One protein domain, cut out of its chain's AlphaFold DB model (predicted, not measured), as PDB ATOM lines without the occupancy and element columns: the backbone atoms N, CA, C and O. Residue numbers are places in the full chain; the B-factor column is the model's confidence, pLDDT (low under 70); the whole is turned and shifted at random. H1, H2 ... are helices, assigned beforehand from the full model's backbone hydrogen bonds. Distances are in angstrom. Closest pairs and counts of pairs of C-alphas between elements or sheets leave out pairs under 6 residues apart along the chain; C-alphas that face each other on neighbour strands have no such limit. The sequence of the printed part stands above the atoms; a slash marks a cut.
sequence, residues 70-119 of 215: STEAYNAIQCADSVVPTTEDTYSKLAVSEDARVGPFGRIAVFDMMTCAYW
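Overview. This is residues 70 to 119 of the 215 residues of a protein of Kutzneria buriramensis (UniProt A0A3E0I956). A helical hairpin of H2 and H3 makes one end of the domain, and at the other end short H4 packs on H1. The printed part has 50 residues with four named helices, H1 to H4 in chain order: all helix. It is only just compact, close to loose, with a radius of gyration of the C-alphas of 11.4 A and spans of 31 by 22 by 12 A.

Along the chain. H1, residues 70 to 81, begins at C-alpha 70 (-57.208, 53.152, 87.772) and is 16.2 A long. H2, residues 88 to 102, measures 21.4 A. H3 is residues 105 to 112, 10.9 A; H4, residues 114 to 118, 7.7 A, ends at C-alpha 118 (-40.548, 44.163, 85.587).

Arrangement. H1 touches H4 with residues 75 to 80 alone; their closest C-alphas, Cys 79 and Cys 116, are 4.7 A apart. H1 is apart from H2 and H3. Hairpin H2 and H3 touch, closest at C-alphas Ala 95 and Arg 107, 4.3 A, at a shallow tilt of 26 degrees, opposite ways. Every O i to N i+4 pair is within hydrogen-bond range in H1 and H3, 10 of 11 in H2, and 0 of 1 in H4, where 2 of 2 O i to N i+3 pairs are.

Size, cuts and confidence. The farthest C-alphas, Ser 70 and Ala 100, are 32.0 A apart. The printed part has no cut and no long link; no printed residue is under 70 in pLDDT.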
ATOM      1  N   SER A  70     -57.321  53.204  89.237       91.25
ATOM      2  CA  SER A  70     -57.208  53.152  87.772       91.25
ATOM      3  C   SER A  70     -55.766  52.985  87.297       91.25
ATOM      4  O   SER A  70     -55.522  52.243  86.349       91.25
ATOM      5  N   THR A  71     -54.802  53.610  87.981       88.00
ATOM      6  CA  THR A  71     -53.377  53.515  87.634       88.00
ATOM      7  C   THR A  71     -52.823  52.118  87.911       88.00
ATOM      8  O   THR A  71     -52.121  51.558  87.064       88.00
ATOM      9  N   GLU A  72     -53.150  51.515  89.060       91.00
ATOM     10  CA  GLU A  72     -52.744  50.137  89.353       91.00
ATOM     11  C   GLU A  72     -53.397  49.154  88.380       91.00
ATOM     12  O   GLU A  72     -52.721  48.269  87.858       91.00
ATOM     13  N   ALA A  73     -54.694  49.326  88.107       93.88
ATOM     14  CA  ALA A  73     -55.437  48.471  87.188       93.88
ATOM     15  C   ALA A  73     -54.897  48.566  85.754       93.88
ATOM     16  O   ALA A  73     -54.689  47.532  85.120       93.88
ATOM     17  N   TYR A  74     -54.623  49.781  85.265       92.12
ATOM     18  CA  TYR A  74     -54.039  50.016  83.944       92.12
ATOM     19  C   TYR A  74     -52.726  49.252  83.780       92.12
ATOM     20  O   TYR A  74     -52.606  48.435  82.869       92.12
ATOM     21  N   ASN A  75     -51.777  49.439  84.704       92.56
ATOM     22  CA  ASN A  75     -50.485  48.757  84.641       92.56
ATOM     23  C   ASN A  75     -50.638  47.236  84.776       92.56
ATOM     24  O   ASN A  75     -50.047  46.487  84.001       92.56
ATOM     25  N   ALA A  76     -51.468  46.762  85.710       93.12
ATOM     26  CA  ALA A  76     -51.659  45.332  85.921       93.12
ATOM     27  C   ALA A  76     -52.222  44.612  84.691       93.12
ATOM     28  O   ALA A  76     -51.752  43.526  84.352       93.12
ATOM     29  N   ILE A  77     -53.205  45.215  84.020       92.81
ATOM     30  CA  ILE A  77     -53.854  44.638  82.839       92.81
ATOM     31  C   ILE A  77     -52.944  44.782  81.617       92.81
ATOM     32  O   ILE A  77     -52.611  43.783  80.981       92.81
ATOM     33  N   GLN A  78     -52.476  45.999  81.325       93.12
ATOM     34  CA  GLN A  78     -51.660  46.278  80.143       93.12
ATOM     35  C   GLN A  78     -50.382  45.436  80.133       93.12
ATOM     36  O   GLN A  78     -50.026  44.867  79.098       93.12
ATOM     37  N   CYS A  79     -49.701  45.310  81.275       94.94
ATOM     38  CA  CYS A  79     -48.478  44.521  81.359       94.94
ATOM     39  C   CYS A  79     -48.738  43.015  81.271       94.94
ATOM     40  O   CYS A  79     -47.947  42.310  80.646       94.94
ATOM     41  N   ALA A  80     -49.852  42.521  81.819       93.88
ATOM     42  CA  ALA A  80     -50.223  41.114  81.688       93.88
ATOM     43  C   ALA A  80     -50.585  40.730  80.239       93.88
ATOM     44  O   ALA A  80     -50.265  39.620  79.798       93.88
ATOM     45  N   ASP A  81     -51.211  41.638  79.487       92.81
ATOM     46  CA  ASP A  81     -51.623  41.406  78.097       92.81
ATOM     47  C   ASP A  81     -50.480  41.598  77.084       92.81
ATOM     48  O   ASP A  81     -50.498  41.044  75.975       92.81
ATOM     49  N   SER A  82     -49.434  42.333  77.458       90.94
ATOM     50  CA  SER A  82     -48.337  42.697  76.560       90.94
ATOM     51  C   SER A  82     -47.170  41.709  76.601       90.94
ATOM     52  O   SER A  82     -46.873  41.081  77.613       90.94
ATOM     53  N   VAL A  83     -46.457  41.600  75.478       90.00
ATOM     54  CA  VAL A  83     -45.115  41.006  75.437       90.00
ATOM     55  C   VAL A  83     -44.144  42.143  75.163       90.00
ATOM     56  O   VAL A  83     -44.170  42.725  74.081       90.00
ATOM     57  N   VAL A  84     -43.316  42.473  76.152       91.62
ATOM     58  CA  VAL A  84     -42.363  43.586  76.078       91.62
ATOM     59  C   VAL A  84     -40.932  43.100  76.318       91.62
ATOM     60  O   VAL A  84     -40.736  42.062  76.957       91.62
ATOM     61  N   PRO A  85     -39.906  43.822  75.830       93.12
ATOM     62  CA  PRO A  85     -38.526  43.550  76.212       93.12
ATOM     63  C   PRO A  85     -38.334  43.669  77.731       93.12
ATOM     64  O   PRO A  85     -38.824  44.614  78.346       93.12
ATOM     65  N   THR A  86     -37.581  42.750  78.333       92.56
ATOM     66  CA  THR A  86     -37.267  42.764  79.778       92.56
ATOM     67  C   THR A  86     -35.839  43.230  80.082       92.56
ATOM     68  O   THR A  86     -35.470  43.427  81.235       92.56
ATOM     69  N   THR A  87     -35.010  43.422  79.054       93.19
ATOM     70  CA  THR A  87     -33.648  43.953  79.200       93.19
ATOM     71  C   THR A  87     -33.677  45.478  79.259       93.19
ATOM     72  O   THR A  87     -34.068  46.119  78.288       93.19
ATOM     73  N   GLU A  88     -33.208  46.055  80.365       86.62
ATOM     74  CA  GLU A  88     -33.244  47.501  80.636       86.62
ATOM     75  C   GLU A  88     -32.575  48.351  79.541       86.62
ATOM     76  O   GLU A  88     -33.165  49.307  79.040       86.62
ATOM     77  N   ASP A  89     -31.382  47.953  79.083       92.62
ATOM     78  CA  ASP A  89     -30.625  48.663  78.038       92.62
ATOM     79  C   ASP A  89     -31.389  48.775  76.699       92.62
ATOM     80  O   ASP A  89     -31.161  49.698  75.912       92.62
ATOM     81  N   THR A  90     -32.363  47.889  76.457       95.44
ATOM     82  CA  THR A  90     -33.244  47.969  75.284       95.44
ATOM     83  C   THR A  90     -34.073  49.252  75.288       95.44
ATOM     84  O   THR A  90     -34.220  49.867  74.236       95.44
ATOM     85  N   TYR A  91     -34.573  49.700  76.443       95.12
ATOM     86  CA  TYR A  91     -35.418  50.898  76.527       95.12
ATOM     87  C   TYR A  91     -34.627  52.169  76.227       95.12
ATOM     88  O   TYR A  91     -35.097  53.012  75.469       95.12
ATOM     89  N   SER A  92     -33.391  52.277  76.719       94.19
ATOM     90  CA  SER A  92     -32.502  53.401  76.397       94.19
ATOM     91  C   SER A  92     -32.208  53.486  74.895       94.19
ATOM     92  O   SER A  92     -32.266  54.566  74.306       94.19
ATOM     93  N   LYS A  93     -31.945  52.344  74.247       96.19
ATOM     94  CA  LYS A  93     -31.725  52.271  72.792       96.19
ATOM     95  C   LYS A  93     -32.987  52.609  71.998       96.19
ATOM     96  O   LYS A  93     -32.909  53.366  71.030       96.19
ATOM     97  N   LEU A  94     -34.139  52.077  72.411       96.06
ATOM     98  CA  LEU A  94     -35.430  52.377  71.791       96.06
ATOM     99  C   LEU A  94     -35.783  53.855  71.935       96.06
ATOM    100  O   LEU A  94     -36.187  54.458  70.952       96.06
ATOM    101  N   ALA A  95     -35.566  54.465  73.100       95.38
ATOM    102  CA  ALA A  95     -35.835  55.882  73.313       95.38
ATOM    103  C   ALA A  95     -35.043  56.757  72.329       95.38
ATOM    104  O   ALA A  95     -35.630  57.603  71.664       95.38
ATOM    105  N   VAL A  96     -33.740  56.496  72.155       96.06
ATOM    106  CA  VAL A  96     -32.904  57.218  71.174       96.06
ATOM    107  C   VAL A  96     -33.400  57.005  69.740       96.06
ATOM    108  O   VAL A  96     -33.482  57.959  68.967       96.06
ATOM    109  N   SER A  97     -33.735  55.763  69.382       96.62
ATOM    110  CA  SER A  97     -34.272  55.427  68.058       96.62
ATOM    111  C   SER A  97     -35.591  56.149  67.777       96.62
ATOM    112  O   SER A  97     -35.770  56.752  66.719       96.62
ATOM    113  N   GLU A  98     -36.518  56.111  68.729       95.62
ATOM    114  CA  GLU A  98     -37.841  56.706  68.581       95.62
ATOM    115  C   GLU A  98     -37.787  58.233  68.627       95.62
ATOM    116  O   GLU A  98     -38.523  58.879  67.884       95.62
ATOM    117  N   ASP A  99     -36.864  58.828  69.383       95.56
ATOM    118  CA  ASP A  99     -36.633  60.271  69.329       95.56
ATOM    119  C   ASP A  99     -36.164  60.732  67.948       95.56
ATOM    120  O   ASP A  99     -36.614  61.763  67.448       95.56
ATOM    121  N   ALA A 100     -35.291  59.963  67.292       96.94
ATOM    122  CA  ALA A 100     -34.870  60.262  65.926       96.94
ATOM    123  C   ALA A 100     -36.028  60.134  64.919       96.94
ATOM    124  O   ALA A 100     -36.031  60.811  63.890       96.94
ATOM    125  N   ARG A 101     -37.015  59.275  65.209       95.69
ATOM    126  CA  ARG A 101     -38.151  58.989  64.323       95.69
ATOM    127  C   ARG A 101     -39.311  59.974  64.484       95.69
ATOM    128  O   ARG A 101     -39.917  60.350  63.484       95.69
ATOM    129  N   VAL A 102     -39.662  60.339  65.718       92.12
ATOM    130  CA  VAL A 102     -40.871  61.128  66.044       92.12
ATOM    131  C   VAL A 102     -40.608  62.287  67.011       92.12
ATOM    132  O   VAL A 102     -41.543  62.882  67.551       92.12
ATOM    133  N   GLY A 103     -39.340  62.645  67.217       91.06
ATOM    134  CA  GLY A 103     -38.949  63.737  68.100       91.06
ATOM    135  C   GLY A 103     -39.219  63.414  69.575       91.06
ATOM    136  O   GLY A 103     -39.259  62.248  69.957       91.06
ATOM    137  N   PRO A 104     -39.444  64.425  70.431       82.62
ATOM    138  CA  PRO A 104     -39.493  64.243  71.886       82.62
ATOM    139  C   PRO A 104     -40.634  63.336  72.384       82.62
ATOM    140  O   PRO A 104     -40.616  62.923  73.542       82.62
ATOM    141  N   PHE A 105     -41.608  63.000  71.532       87.50
ATOM    142  CA  PHE A 105     -42.681  62.055  71.847       87.50
ATOM    143  C   PHE A 105     -42.225  60.590  71.840       87.50
ATOM    144  O   PHE A 105     -42.883  59.748  72.449       87.50
ATOM    145  N   GLY A 106     -41.104  60.277  71.183       91.06
ATOM    146  CA  GLY A 106     -40.612  58.909  71.032       91.06
ATOM    147  C   GLY A 106     -40.282  58.271  72.374       91.06
ATOM    148  O   GLY A 106     -40.872  57.258  72.752       91.06
ATOM    149  N   ARG A 107     -39.397  58.911  73.146       92.50
ATOM    150  CA  ARG A 107     -39.050  58.444  74.495       92.50
ATOM    151  C   ARG A 107     -40.236  58.388  75.457       92.50
ATOM    152  O   ARG A 107     -40.238  57.521  76.323       92.50
ATOM    153  N   ILE A 108     -41.226  59.277  75.320       89.38
ATOM    154  CA  ILE A 108     -42.409  59.280  76.197       89.38
ATOM    155  C   ILE A 108     -43.139  57.942  76.052       89.38
ATOM    156  O   ILE A 108     -43.345  57.256  77.046       89.38
ATOM    157  N   ALA A 109     -43.425  57.527  74.815       88.19
ATOM    158  CA  ALA A 109     -44.088  56.254  74.546       88.19
ATOM    159  C   ALA A 109     -43.234  55.032  74.939       88.19
ATOM    160  O   ALA A 109     -43.759  54.050  75.455       88.19
ATOM    161  N   VAL A 110     -41.913  55.081  74.719       93.00
ATOM    162  CA  VAL A 110     -41.009  53.972  75.086       93.00
ATOM    163  C   VAL A 110     -40.990  53.742  76.596       93.00
ATOM    164  O   VAL A 110     -41.073  52.597  77.044       93.00
ATOM    165  N   PHE A 111     -40.868  54.811  77.383       91.38
ATOM    166  CA  PHE A 111     -40.760  54.693  78.835       91.38
ATOM    167  C   PHE A 111     -42.104  54.458  79.529       91.38
ATOM    168  O   PHE A 111     -42.095  53.884  80.616       91.38
ATOM    169  N   ASP A 112     -43.233  54.799  78.899       87.81
ATOM    170  CA  ASP A 112     -44.575  54.462  79.403       87.81
ATOM    171  C   ASP A 112     -44.742  52.945  79.619       87.81
ATOM    172  O   ASP A 112     -45.249  52.494  80.642       87.81
ATOM    173  N   MET A 113     -44.184  52.134  78.714       87.75
ATOM    174  CA  MET A 113     -44.254  50.668  78.790       87.75
ATOM    175  C   MET A 113     -43.160  50.029  79.661       87.75
ATOM    176  O   MET A 113     -43.180  48.815  79.874       87.75
ATOM    177  N   MET A 114     -42.196  50.803  80.173       91.75
ATOM    178  CA  MET A 114     -41.026  50.263  80.885       91.75
ATOM    179  C   MET A 114     -41.402  49.534  82.180       91.75
ATOM    180  O   MET A 114     -40.764  48.541  82.527       91.75
ATOM    181  N   THR A 115     -42.466  49.962  82.869       90.69
ATOM    182  CA  THR A 115     -43.010  49.251  84.041       90.69
ATOM    183  C   THR A 115     -43.287  47.779  83.732       90.69
ATOM    184  O   THR A 115     -43.019  46.908  84.562       90.69
ATOM    185  N   CYS A 116     -43.743  47.473  82.515       93.62
ATOM    186  CA  CYS A 116     -44.077  46.112  82.116       93.62
ATOM    187  C   CYS A 116     -42.859  45.188  81.987       93.62
ATOM    188  O   CYS A 116     -43.020  43.975  82.087       93.62
ATOM    189  N   ALA A 117     -41.642  45.726  81.838       93.25
ATOM    190  CA  ALA A 117     -40.408  44.934  81.822       93.25
ATOM    191  C   ALA A 117     -40.171  44.171  83.135       93.25
ATOM    192  O   ALA A 117     -39.511  43.132  83.140       93.25
ATOM    193  N   TYR A 118     -40.708  44.698  84.237       92.06
ATOM    194  CA  TYR A 118     -40.548  44.163  85.587       92.06
ATOM    195  C   TYR A 118     -41.845  43.552  86.129       92.06
ATOM    196  O   TYR A 118     -41.882  43.112  87.279       92.06
ATOM    197  N   TRP A 119     -42.913  43.524  85.322       93.38
ATOM    198  CA  TRP A 119     -44.191  42.982  85.758       93.38
ATOM    199  C   TRP A 119     -44.110  41.449  85.849       93.38
ATOM    200  O   TRP A 119     -43.746  40.801  84.865       93.38
TER     201      TRP A 119